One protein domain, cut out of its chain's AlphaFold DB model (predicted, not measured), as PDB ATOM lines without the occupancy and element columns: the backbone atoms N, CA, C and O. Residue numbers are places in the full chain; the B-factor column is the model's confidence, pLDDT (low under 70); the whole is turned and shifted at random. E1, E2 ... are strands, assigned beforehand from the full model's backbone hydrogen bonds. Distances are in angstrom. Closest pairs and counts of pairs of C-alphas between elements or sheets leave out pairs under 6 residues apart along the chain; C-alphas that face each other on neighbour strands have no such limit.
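This is residues 210 to 268 of the 1264 residues of the protein "Helicase ATP-binding domain-containing protein" of viral metagenome (UniProt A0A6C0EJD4). A long two-stranded hairpin, E3 and E4, runs from a small curled head out into a bare arm that ends at the turn of residues 251 to 252. In the head, the second hairpin, E1 and E2, packs beside the last part of E4, and the sheet curls like part of a barrel, with the short stretch of residues 210 to 211 pairing with E3 to bring the ring nearer to closing. The printed part has 59 residues with no named helix and four named strands, E1, E2, E3 and E4 along the chain, in one mixed sheet of order E2, E1, E4, E3; the class is all strand. The whole is loose, with a radius of gyration of the C-alphas of 13.9 A, and spans 48 by 19 by 16 A, the arm making the length.

The printed part begins at Val 210, and residues 210 to 211 are a short stretch paired as strands are. Strand E1 is residues 213 to 220, beginning with C-alpha 213 at (-12.386, 108.006, 40.706); it measures 13.3 A from first to last C-alpha and bends by 111 degrees at residue 216. Strand E2 follows, residues 225 to 231, 15.0 A long from first to last C-alpha. Strand E3 is residues 235 to 250, the longest strand by residues, and measures 41.0 A from C-alpha 235 to C-alpha 250, which lies at (-23.752, 73.370, 45.983). Strand E4 is residues 253 to 267, 38.6 A from first to last C-alpha, and bends by 71 degrees at residue 258. Its last C-alpha, 267, is at (-10.964, 106.659, 26.206), and Arg 268 is the last printed residue.

The sheet is twisted and curled: from edge to edge its strands' lines turn by 125 degrees and the way across it turns by 117 degrees. Its inner strands are E1 and E4, and its edge strands are E2 and E3. E1 and E2 form a hairpin, antiparallel with 152 degrees between their directions; the C-alphas of residues 219 and 226 face each other at 4.8 A, and N 227 and O 218 are 2.8 A apart, within hydrogen-bond range. E1 and E4 are parallel neighbours, with C-alphas that face each other from 217 and 262 to 220 and 265; N 219 and O 263 are within hydrogen-bond range at 2.8 A, and so are N 265 and O 219, also at 2.8 A. E4 and E3 form the other hairpin, antiparallel at 169 degrees. N 264 and O 238 are within hydrogen-bond range at 2.8 A in the head, and N 255 and O 248 at 2.8 A in the arm. Residues 210 to 211 pair antiparallel with residues 237 to 238 of E3. The closest C-alphas of E1 and E3 are those of Lys 213 and Ile 237, 7.2 A apart. The closest C-alphas of the edge strands E2 and E3 are those of Thr 231 and Ile 237, 7.8 A apart.

The two C-alphas farthest apart are those of Lys 234 and Lys 251, at 47.7 A, while the first and last printed C-alphas, those of Val 210 and Arg 268, are 11.5 A apart. The printed part has no cut. The links E1 to E2, E2 to E3 and E3 to E4 are tight, with 4, 3 and 2 residues between the strands. The mean pLDDT of the printed part is 84.4, and residues 251 and 253 are under 70. The mean pLDDT is 92 for E1 and 91 for E2, against 80 for E3 and 83 for E4.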
ATOM      1  N   VAL A 210     -20.846 106.825  35.650       79.88
ATOM      2  CA  VAL A 210     -19.563 107.393  35.220       79.88
ATOM      3  C   VAL A 210     -18.951 108.156  36.377       79.88
ATOM      4  O   VAL A 210     -19.574 109.066  36.915       79.88
ATOM      5  N   VAL A 211     -17.743 107.762  36.768       81.81
ATOM      6  CA  VAL A 211     -17.047 108.314  37.932       81.81
ATOM      7  C   VAL A 211     -15.677 108.853  37.537       81.81
ATOM      8  O   VAL A 211     -15.036 108.386  36.592       81.81
ATOM      9  N   THR A 212     -15.218 109.864  38.268       77.06
ATOM     10  CA  THR A 212     -13.872 110.436  38.114       77.06
ATOM     11  C   THR A 212     -12.816 109.624  38.856       77.06
ATOM     12  O   THR A 212     -11.652 109.629  38.455       77.06
ATOM     13  N   LYS A 213     -13.217 108.903  39.907       86.75
ATOM     14  CA  LYS A 213     -12.386 108.006  40.706       86.75
ATOM     15  C   LYS A 213     -13.210 106.787  41.116       86.75
ATOM     16  O   LYS A 213     -14.386 106.927  41.441       86.75
ATOM     17  N   PHE A 214     -12.591 105.616  41.085       91.06
ATOM     18  CA  PHE A 214     -13.153 104.373  41.604       91.06
ATOM     19  C   PHE A 214     -12.063 103.672  42.407       91.06
ATOM     20  O   PHE A 214     -10.940 103.568  41.921       91.06
ATOM     21  N   ASP A 215     -12.358 103.264  43.637       90.25
ATOM     22  CA  ASP A 215     -11.343 102.720  44.552       90.25
ATOM     23  C   ASP A 215     -11.190 101.190  44.449       90.25
ATOM     24  O   ASP A 215     -10.228 100.635  44.975       90.25
ATOM     25  N   ASP A 216     -12.092 100.515  43.733       91.50
ATOM     26  CA  ASP A 216     -12.098  99.056  43.559       91.50
ATOM     27  C   ASP A 216     -11.539  98.635  42.176       91.50
ATOM     28  O   ASP A 216     -10.889  99.427  41.488       91.50
ATOM     29  N   LEU A 217     -11.733  97.382  41.756       93.31
ATOM     30  CA  LEU A 217     -11.184  96.822  40.519       93.31
ATOM     31  C   LEU A 217     -11.568  97.643  39.279       93.31
ATOM     32  O   LEU A 217     -12.744  97.836  38.956       93.31
ATOM     33  N   ILE A 218     -10.546  98.076  38.540       94.75
ATOM     34  CA  ILE A 218     -10.690  98.768  37.260       94.75
ATOM     35  C   ILE A 218     -10.090  97.924  36.134       94.75
ATOM     36  O   ILE A 218      -8.912  97.578  36.160       94.75
ATOM     37  N   ILE A 219     -10.865  97.682  35.081       95.69
ATOM     38  CA  ILE A 219     -10.402  97.130  33.806       95.69
ATOM     39  C   ILE A 219     -10.048  98.293  32.871       95.69
ATOM     40  O   ILE A 219     -10.927  99.034  32.426       95.69
ATOM     41  N   ASP A 220      -8.769  98.467  32.519       96.19
ATOM     42  CA  ASP A 220      -8.392  99.357  31.412       96.19
ATOM     43  C   ASP A 220      -8.583  98.620  30.092       96.19
ATOM     44  O   ASP A 220      -7.704  97.877  29.652       96.19
ATOM     45  N   VAL A 221      -9.728  98.855  29.450       96.25
ATOM     46  CA  VAL A 221     -10.105  98.181  28.201       96.25
ATOM     47  C   VAL A 221      -9.054  98.402  27.121       96.25
ATOM     48  O   VAL A 221      -8.732  97.473  26.393       96.25
ATOM     49  N   GLY A 222      -8.470  99.600  27.032       94.19
ATOM     50  CA  GLY A 222      -7.500  99.905  25.982       94.19
ATOM     51  C   GLY A 222      -6.104  99.335  26.222       94.19
ATOM     52  O   GLY A 222      -5.334  99.228  25.283       94.19
ATOM     53  N   LYS A 223      -5.756  98.987  27.465       94.88
ATOM     54  CA  LYS A 223      -4.483  98.316  27.779       94.88
ATOM     55  C   LYS A 223      -4.636  96.813  27.997       94.88
ATOM     56  O   LYS A 223      -3.623  96.128  28.064       94.88
ATOM     57  N   GLY A 224      -5.863  96.321  28.181       94.88
ATOM     58  CA  GLY A 224      -6.115  94.934  28.548       94.88
ATOM     59  C   GLY A 224      -5.495  94.560  29.894       94.88
ATOM     60  O   GLY A 224      -4.851  93.521  29.996       94.88
ATOM     61  N   LYS A 225      -5.645  95.410  30.918       94.88
ATOM     62  CA  LYS A 225      -5.072  95.183  32.257       94.88
ATOM     63  C   LYS A 225      -6.076  95.462  33.369       94.88
ATOM     64  O   LYS A 225      -6.907  96.362  33.236       94.88
ATOM     65  N   LEU A 226      -5.935  94.726  34.469       93.94
ATOM     66  CA  LEU A 226      -6.600  94.993  35.742       93.94
ATOM     67  C   LEU A 226      -5.779  95.978  36.575       93.94
ATOM     68  O   LEU A 226      -4.550  95.953  36.558       93.94
ATOM     69  N   LEU A 227      -6.466  96.863  37.288       93.81
ATOM     70  CA  LEU A 227      -5.895  97.892  38.147       93.81
ATOM     71  C   LEU A 227      -6.642  97.891  39.480       93.81
ATOM     72  O   LEU A 227      -7.858  97.695  39.507       93.81
ATOM     73  N   LYS A 228      -5.922  98.154  40.568       91.69
ATOM     74  CA  LYS A 228      -6.502  98.331  41.900       91.69
ATOM     75  C   LYS A 228      -6.830  99.804  42.117       91.69
ATOM     76  O   LYS A 228      -5.944 100.586  42.455       91.69
ATOM     77  N   GLY A 229      -8.086 100.172  41.887       88.62
ATOM     78  CA  GLY A 229      -8.540 101.551  41.975       88.62
ATOM     79  C   GLY A 229      -7.835 102.502  41.001       88.62
ATOM     80  O   GLY A 229      -6.913 102.148  40.259       88.62
ATOM     81  N   GLY A 230      -8.298 103.747  40.955       88.12
ATOM     82  CA  GLY A 230      -7.659 104.790  40.162       88.12
ATOM     83  C   GLY A 230      -8.560 105.968  39.818       88.12
ATOM     84  O   GLY A 230      -9.785 105.922  39.930       88.12
ATOM     85  N   THR A 231      -7.923 107.046  39.360       85.81
ATOM     86  CA  THR A 231      -8.596 108.215  38.785       85.81
ATOM     87  C   THR A 231      -8.676 108.090  37.262       85.81
ATOM     88  O   THR A 231      -7.817 107.492  36.606       85.81
ATOM     89  N   GLY A 232      -9.737 108.641  36.673       74.25
ATOM     90  CA  GLY A 232      -9.961 108.614  35.228       74.25
ATOM     91  C   GLY A 232      -8.941 109.456  34.457       74.25
ATOM     92  O   GLY A 232      -8.517 109.069  33.369       74.25
ATOM     93  N   GLY A 233      -8.491 110.588  35.011       82.50
ATOM     94  CA  GLY A 233      -7.619 111.532  34.302       82.50
ATOM     95  C   GLY A 233      -8.230 111.971  32.960       82.50
ATOM     96  O   GLY A 233      -9.384 112.396  32.908       82.50
ATOM     97  N   LYS A 234      -7.477 111.814  31.857       81.19
ATOM     98  CA  LYS A 234      -7.960 112.034  30.469       81.19
ATOM     99  C   LYS A 234      -8.910 110.933  29.956       81.19
ATOM    100  O   LYS A 234      -9.503 111.078  28.888       81.19
ATOM    101  N   LYS A 235      -9.032 109.822  30.683       85.69
ATOM    102  CA  LYS A 235      -9.981 108.729  30.442       85.69
ATOM    103  C   LYS A 235     -11.216 108.917  31.337       85.69
ATOM    104  O   LYS A 235     -11.253 109.794  32.199       85.69
ATOM    105  N   GLU A 236     -12.255 108.131  31.111       89.56
ATOM    106  CA  GLU A 236     -13.419 108.047  32.004       89.56
ATOM    107  C   GLU A 236     -13.524 106.638  32.593       89.56
ATOM    108  O   GLU A 236     -13.027 105.683  31.988       89.56
ATOM    109  N   ILE A 237     -14.129 106.507  33.777       89.62
ATOM    110  CA  ILE A 237     -14.370 105.214  34.424       89.62
ATOM    111  C   ILE A 237     -15.872 104.951  34.416       89.62
ATOM    112  O   ILE A 237     -16.640 105.685  35.036       89.62
ATOM    113  N   LEU A 238     -16.282 103.901  33.708       90.88
ATOM    114  CA  LEU A 238     -17.661 103.426  33.661       90.88
ATOM    115  C   LEU A 238     -17.826 102.316  34.703       90.88
ATOM    116  O   LEU A 238     -17.332 101.213  34.499       90.88
ATOM    117  N   VAL A 239     -18.477 102.593  35.828       87.75
ATOM    118  CA  VAL A 239     -18.730 101.594  36.876       87.75
ATOM    119  C   VAL A 239     -19.976 100.815  36.509       87.75
ATOM    120  O   VAL A 239     -21.066 101.382  36.423       87.75
ATOM    121  N   VAL A 240     -19.820  99.518  36.277       84.81
ATOM    122  CA  VAL A 240     -20.930  98.636  35.933       84.81
ATOM    123  C   VAL A 240     -21.223  97.723  37.127       84.81
ATOM    124  O   VAL A 240     -20.338  96.968  37.545       84.81
ATOM    125  N   PRO A 241     -22.448  97.762  37.680       77.12
ATOM    126  CA  PRO A 241     -22.801  96.962  38.839       77.12
ATOM    127  C   PRO A 241     -22.987  95.484  38.487       77.12
ATOM    128  O   PRO A 241     -23.399  95.127  37.376       77.12
ATOM    129  N   SER A 242     -22.740  94.625  39.477       75.19
ATOM    130  CA  SER A 242     -23.024  93.184  39.437       75.19
ATOM    131  C   SER A 242     -22.431  92.451  38.223       75.19
ATOM    132  O   SER A 242     -23.137  91.715  37.517       75.19
ATOM    133  N   ILE A 243     -21.140  92.671  37.958       71.19
ATOM    134  CA  ILE A 243     -20.398  91.941  36.923       71.19
ATOM    135  C   ILE A 243     -19.679  90.750  37.526       71.19
ATOM    136  O   ILE A 243     -19.896  89.633  37.084       71.19
ATOM    137  N   VAL A 244     -18.811  90.954  38.510       70.12
ATOM    138  CA  VAL A 244     -17.965  89.857  38.987       70.12
ATOM    139  C   VAL A 244     -18.741  89.064  40.009       70.12
ATOM    140  O   VAL A 244     -19.320  89.641  40.923       70.12
ATOM    141  N   LYS A 245     -18.783  87.748  39.827       78.44
ATOM    142  CA  LYS A 245     -19.472  86.824  40.721       78.44
ATOM    143  C   LYS A 245     -18.450  86.014  41.481       78.44
ATOM    144  O   LYS A 245     -17.524  85.485  40.875       78.44
ATOM    145  N   THR A 246     -18.669  85.869  42.777       78.50
ATOM    146  CA  THR A 246     -18.024  84.811  43.555       78.50
ATOM    147  C   THR A 246     -18.899  83.566  43.494       78.50
ATOM    148  O   THR A 246     -20.131  83.667  43.435       78.50
ATOM    149  N   TYR A 247     -18.281  82.387  43.474       78.56
ATOM    150  CA  TYR A 247     -18.993  81.119  43.345       78.56
ATOM    151  C   TYR A 247     -18.829  80.244  44.589       78.56
ATOM    152  O   TYR A 247     -17.801  80.264  45.252       78.56
ATOM    153  N   GLU A 248     -19.859  79.460  44.895       80.94
ATOM    154  CA  GLU A 248     -19.833  78.417  45.918       80.94
ATOM    155  C   GLU A 248     -20.428  77.127  45.343       80.94
ATOM    156  O   GLU A 248     -21.414  77.153  44.595       80.94
ATOM    157  N   GLN A 249     -19.814  75.983  45.640       70.94
ATOM    158  CA  GLN A 249     -20.264  74.706  45.101       70.94
ATOM    159  C   GLN A 249     -21.423  74.146  45.932       70.94
ATOM    160  O   GLN A 249     -21.234  73.703  47.059       70.94
ATOM    161  N   GLU A 250     -22.622  74.055  45.351       72.69
ATOM    162  CA  GLU A 250     -23.752  73.370  45.983       72.69
ATOM    163  C   GLU A 250     -24.199  72.196  45.099       72.69
ATOM    164  O   GLU A 250     -24.671  72.379  43.974       72.69
ATOM    165  N   LYS A 251     -24.059  70.959  45.598       69.69
ATOM    166  CA  LYS A 251     -24.500  69.725  44.906       69.69
ATOM    167  C   LYS A 251     -23.903  69.554  43.497       69.69
ATOM    168  O   LYS A 251     -24.623  69.232  42.552       69.69
ATOM    169  N   LYS A 252     -22.584  69.747  43.358       70.31
ATOM    170  CA  LYS A 252     -21.823  69.671  42.086       70.31
ATOM    171  C   LYS A 252     -22.170  70.757  41.055       70.31
ATOM    172  O   LYS A 252     -21.763  70.647  39.901       70.31
ATOM    173  N   VAL A 253     -22.903  71.801  41.445       66.56
ATOM    174  CA  VAL A 253     -23.195  72.963  40.597       66.56
ATOM    175  C   VAL A 253     -22.695  74.220  41.299       66.56
ATOM    176  O   VAL A 253     -23.043  74.469  42.450       66.56
ATOM    177  N   TRP A 254     -21.902  75.022  40.596       70.06
ATOM    178  CA  TRP A 254     -21.426  76.313  41.086       70.06
ATOM    179  C   TRP A 254     -22.578  77.326  41.127       70.06
ATOM    180  O   TRP A 254     -23.289  77.511  40.134       70.06
ATOM    181  N   GLN A 255     -22.799  77.951  42.283       70.00
ATOM    182  CA  GLN A 255     -23.817  78.977  42.507       70.00
ATOM    183  C   GLN A 255     -23.170  80.320  42.813       70.00
ATOM    184  O   GLN A 255     -22.112  80.366  43.420       70.00
ATOM    185  N   VAL A 256     -23.820  81.405  42.399       71.25
ATOM    186  CA  VAL A 256     -23.359  82.767  42.687       71.25
ATOM    187  C   VAL A 256     -23.598  83.074  44.159       71.25
ATOM    188  O   VAL A 256     -24.740  82.981  44.615       71.25
ATOM    189  N   LYS A 257     -22.537  83.440  44.873       78.19
ATOM    190  CA  LYS A 257     -22.569  83.822  46.285       78.19
ATOM    191  C   LYS A 257     -22.737  85.328  46.449       78.19
ATOM    192  O   LYS A 257     -23.641  85.761  47.157       78.19
ATOM    193  N   ASP A 258     -21.911  86.104  45.756       77.12
ATOM    194  CA  ASP A 258     -21.927  87.565  45.804       77.12
ATOM    195  C   ASP A 258     -21.663  88.176  44.421       77.12
ATOM    196  O   ASP A 258     -21.236  87.478  43.495       77.12
ATOM    197  N   THR A 259     -21.933  89.473  44.276       77.19
ATOM    198  CA  THR A 259     -21.620  90.237  43.067       77.19
ATOM    199  C   THR A 259     -20.876  91.526  43.385       77.19
ATOM    200  O   THR A 259     -21.307  92.276  44.253       77.19
ATOM    201  N   GLN A 260     -19.841  91.838  42.612       83.31
ATOM    202  CA  GLN A 260     -19.027  93.044  42.756       83.31
ATOM    203  C   GLN A 260     -19.226  93.998  41.564       83.31
ATOM    204  O   GLN A 260     -19.491  93.572  40.428       83.31
ATOM    205  N   GLU A 261     -19.129  95.303  41.828       86.81
ATOM    206  CA  GLU A 261     -19.071  96.344  40.795       86.81
ATOM    207  C   GLU A 261     -17.665  96.427  40.192       86.81
ATOM    208  O   GLU A 261     -16.672  96.267  40.894       86.81
ATOM    209  N   VAL A 262     -17.559  96.710  38.893       92.06
ATOM    210  CA  VAL A 262     -16.255  96.862  38.227       92.06
ATOM    211  C   VAL A 262     -16.214  98.162  37.443       92.06
ATOM    212  O   VAL A 262     -17.138  98.474  36.687       92.06
ATOM    213  N   GLY A 263     -15.124  98.914  37.596       94.19
ATOM    214  CA  GLY A 263     -14.848 100.101  36.796       94.19
ATOM    215  C   GLY A 263     -14.236  99.733  35.444       94.19
ATOM    216  O   GLY A 263     -13.270  98.989  35.377       94.19
ATOM    217  N   PHE A 264     -14.732 100.291  34.345       95.62
ATOM    218  CA  PHE A 264     -14.105 100.183  33.025       95.62
ATOM    219  C   PHE A 264     -13.466 101.515  32.671       95.62
ATOM    220  O   PHE A 264     -14.162 102.496  32.414       95.62
ATOM    221  N   ARG A 265     -12.134 101.561  32.640       95.62
ATOM    222  CA  ARG A 265     -11.391 102.754  32.237       95.62
ATOM    223  C   ARG A 265     -11.270 102.802  30.718       95.62
ATOM    224  O   ARG A 265     -10.552 102.000  30.122       95.62
ATOM    225  N   VAL A 266     -11.930 103.778  30.098       94.75
ATOM    226  CA  VAL A 266     -12.036 103.909  28.636       94.75
ATOM    227  C   VAL A 266     -11.641 105.296  28.136       94.75
ATOM    228  O   VAL A 266     -11.621 106.274  28.881       94.75
ATOM    229  N   SER A 267     -11.269 105.382  26.860       90.62
ATOM    230  CA  SER A 267     -10.964 106.659  26.206       90.62
ATOM    231  C   SER A 267     -12.224 107.514  26.062       90.62
ATOM    232  O   SER A 267     -13.257 107.008  25.630       90.62
ATOM    233  N   ARG A 268     -12.106 108.822  26.329       83.62
ATOM    234  CA  ARG A 268     -13.150 109.803  25.990       83.62
ATOM    235  C   ARG A 268     -13.256 110.034  24.478       83.62
ATOM    236  O   ARG A 268     -14.331 110.328  23.974       83.62
TER     237      ARG A 268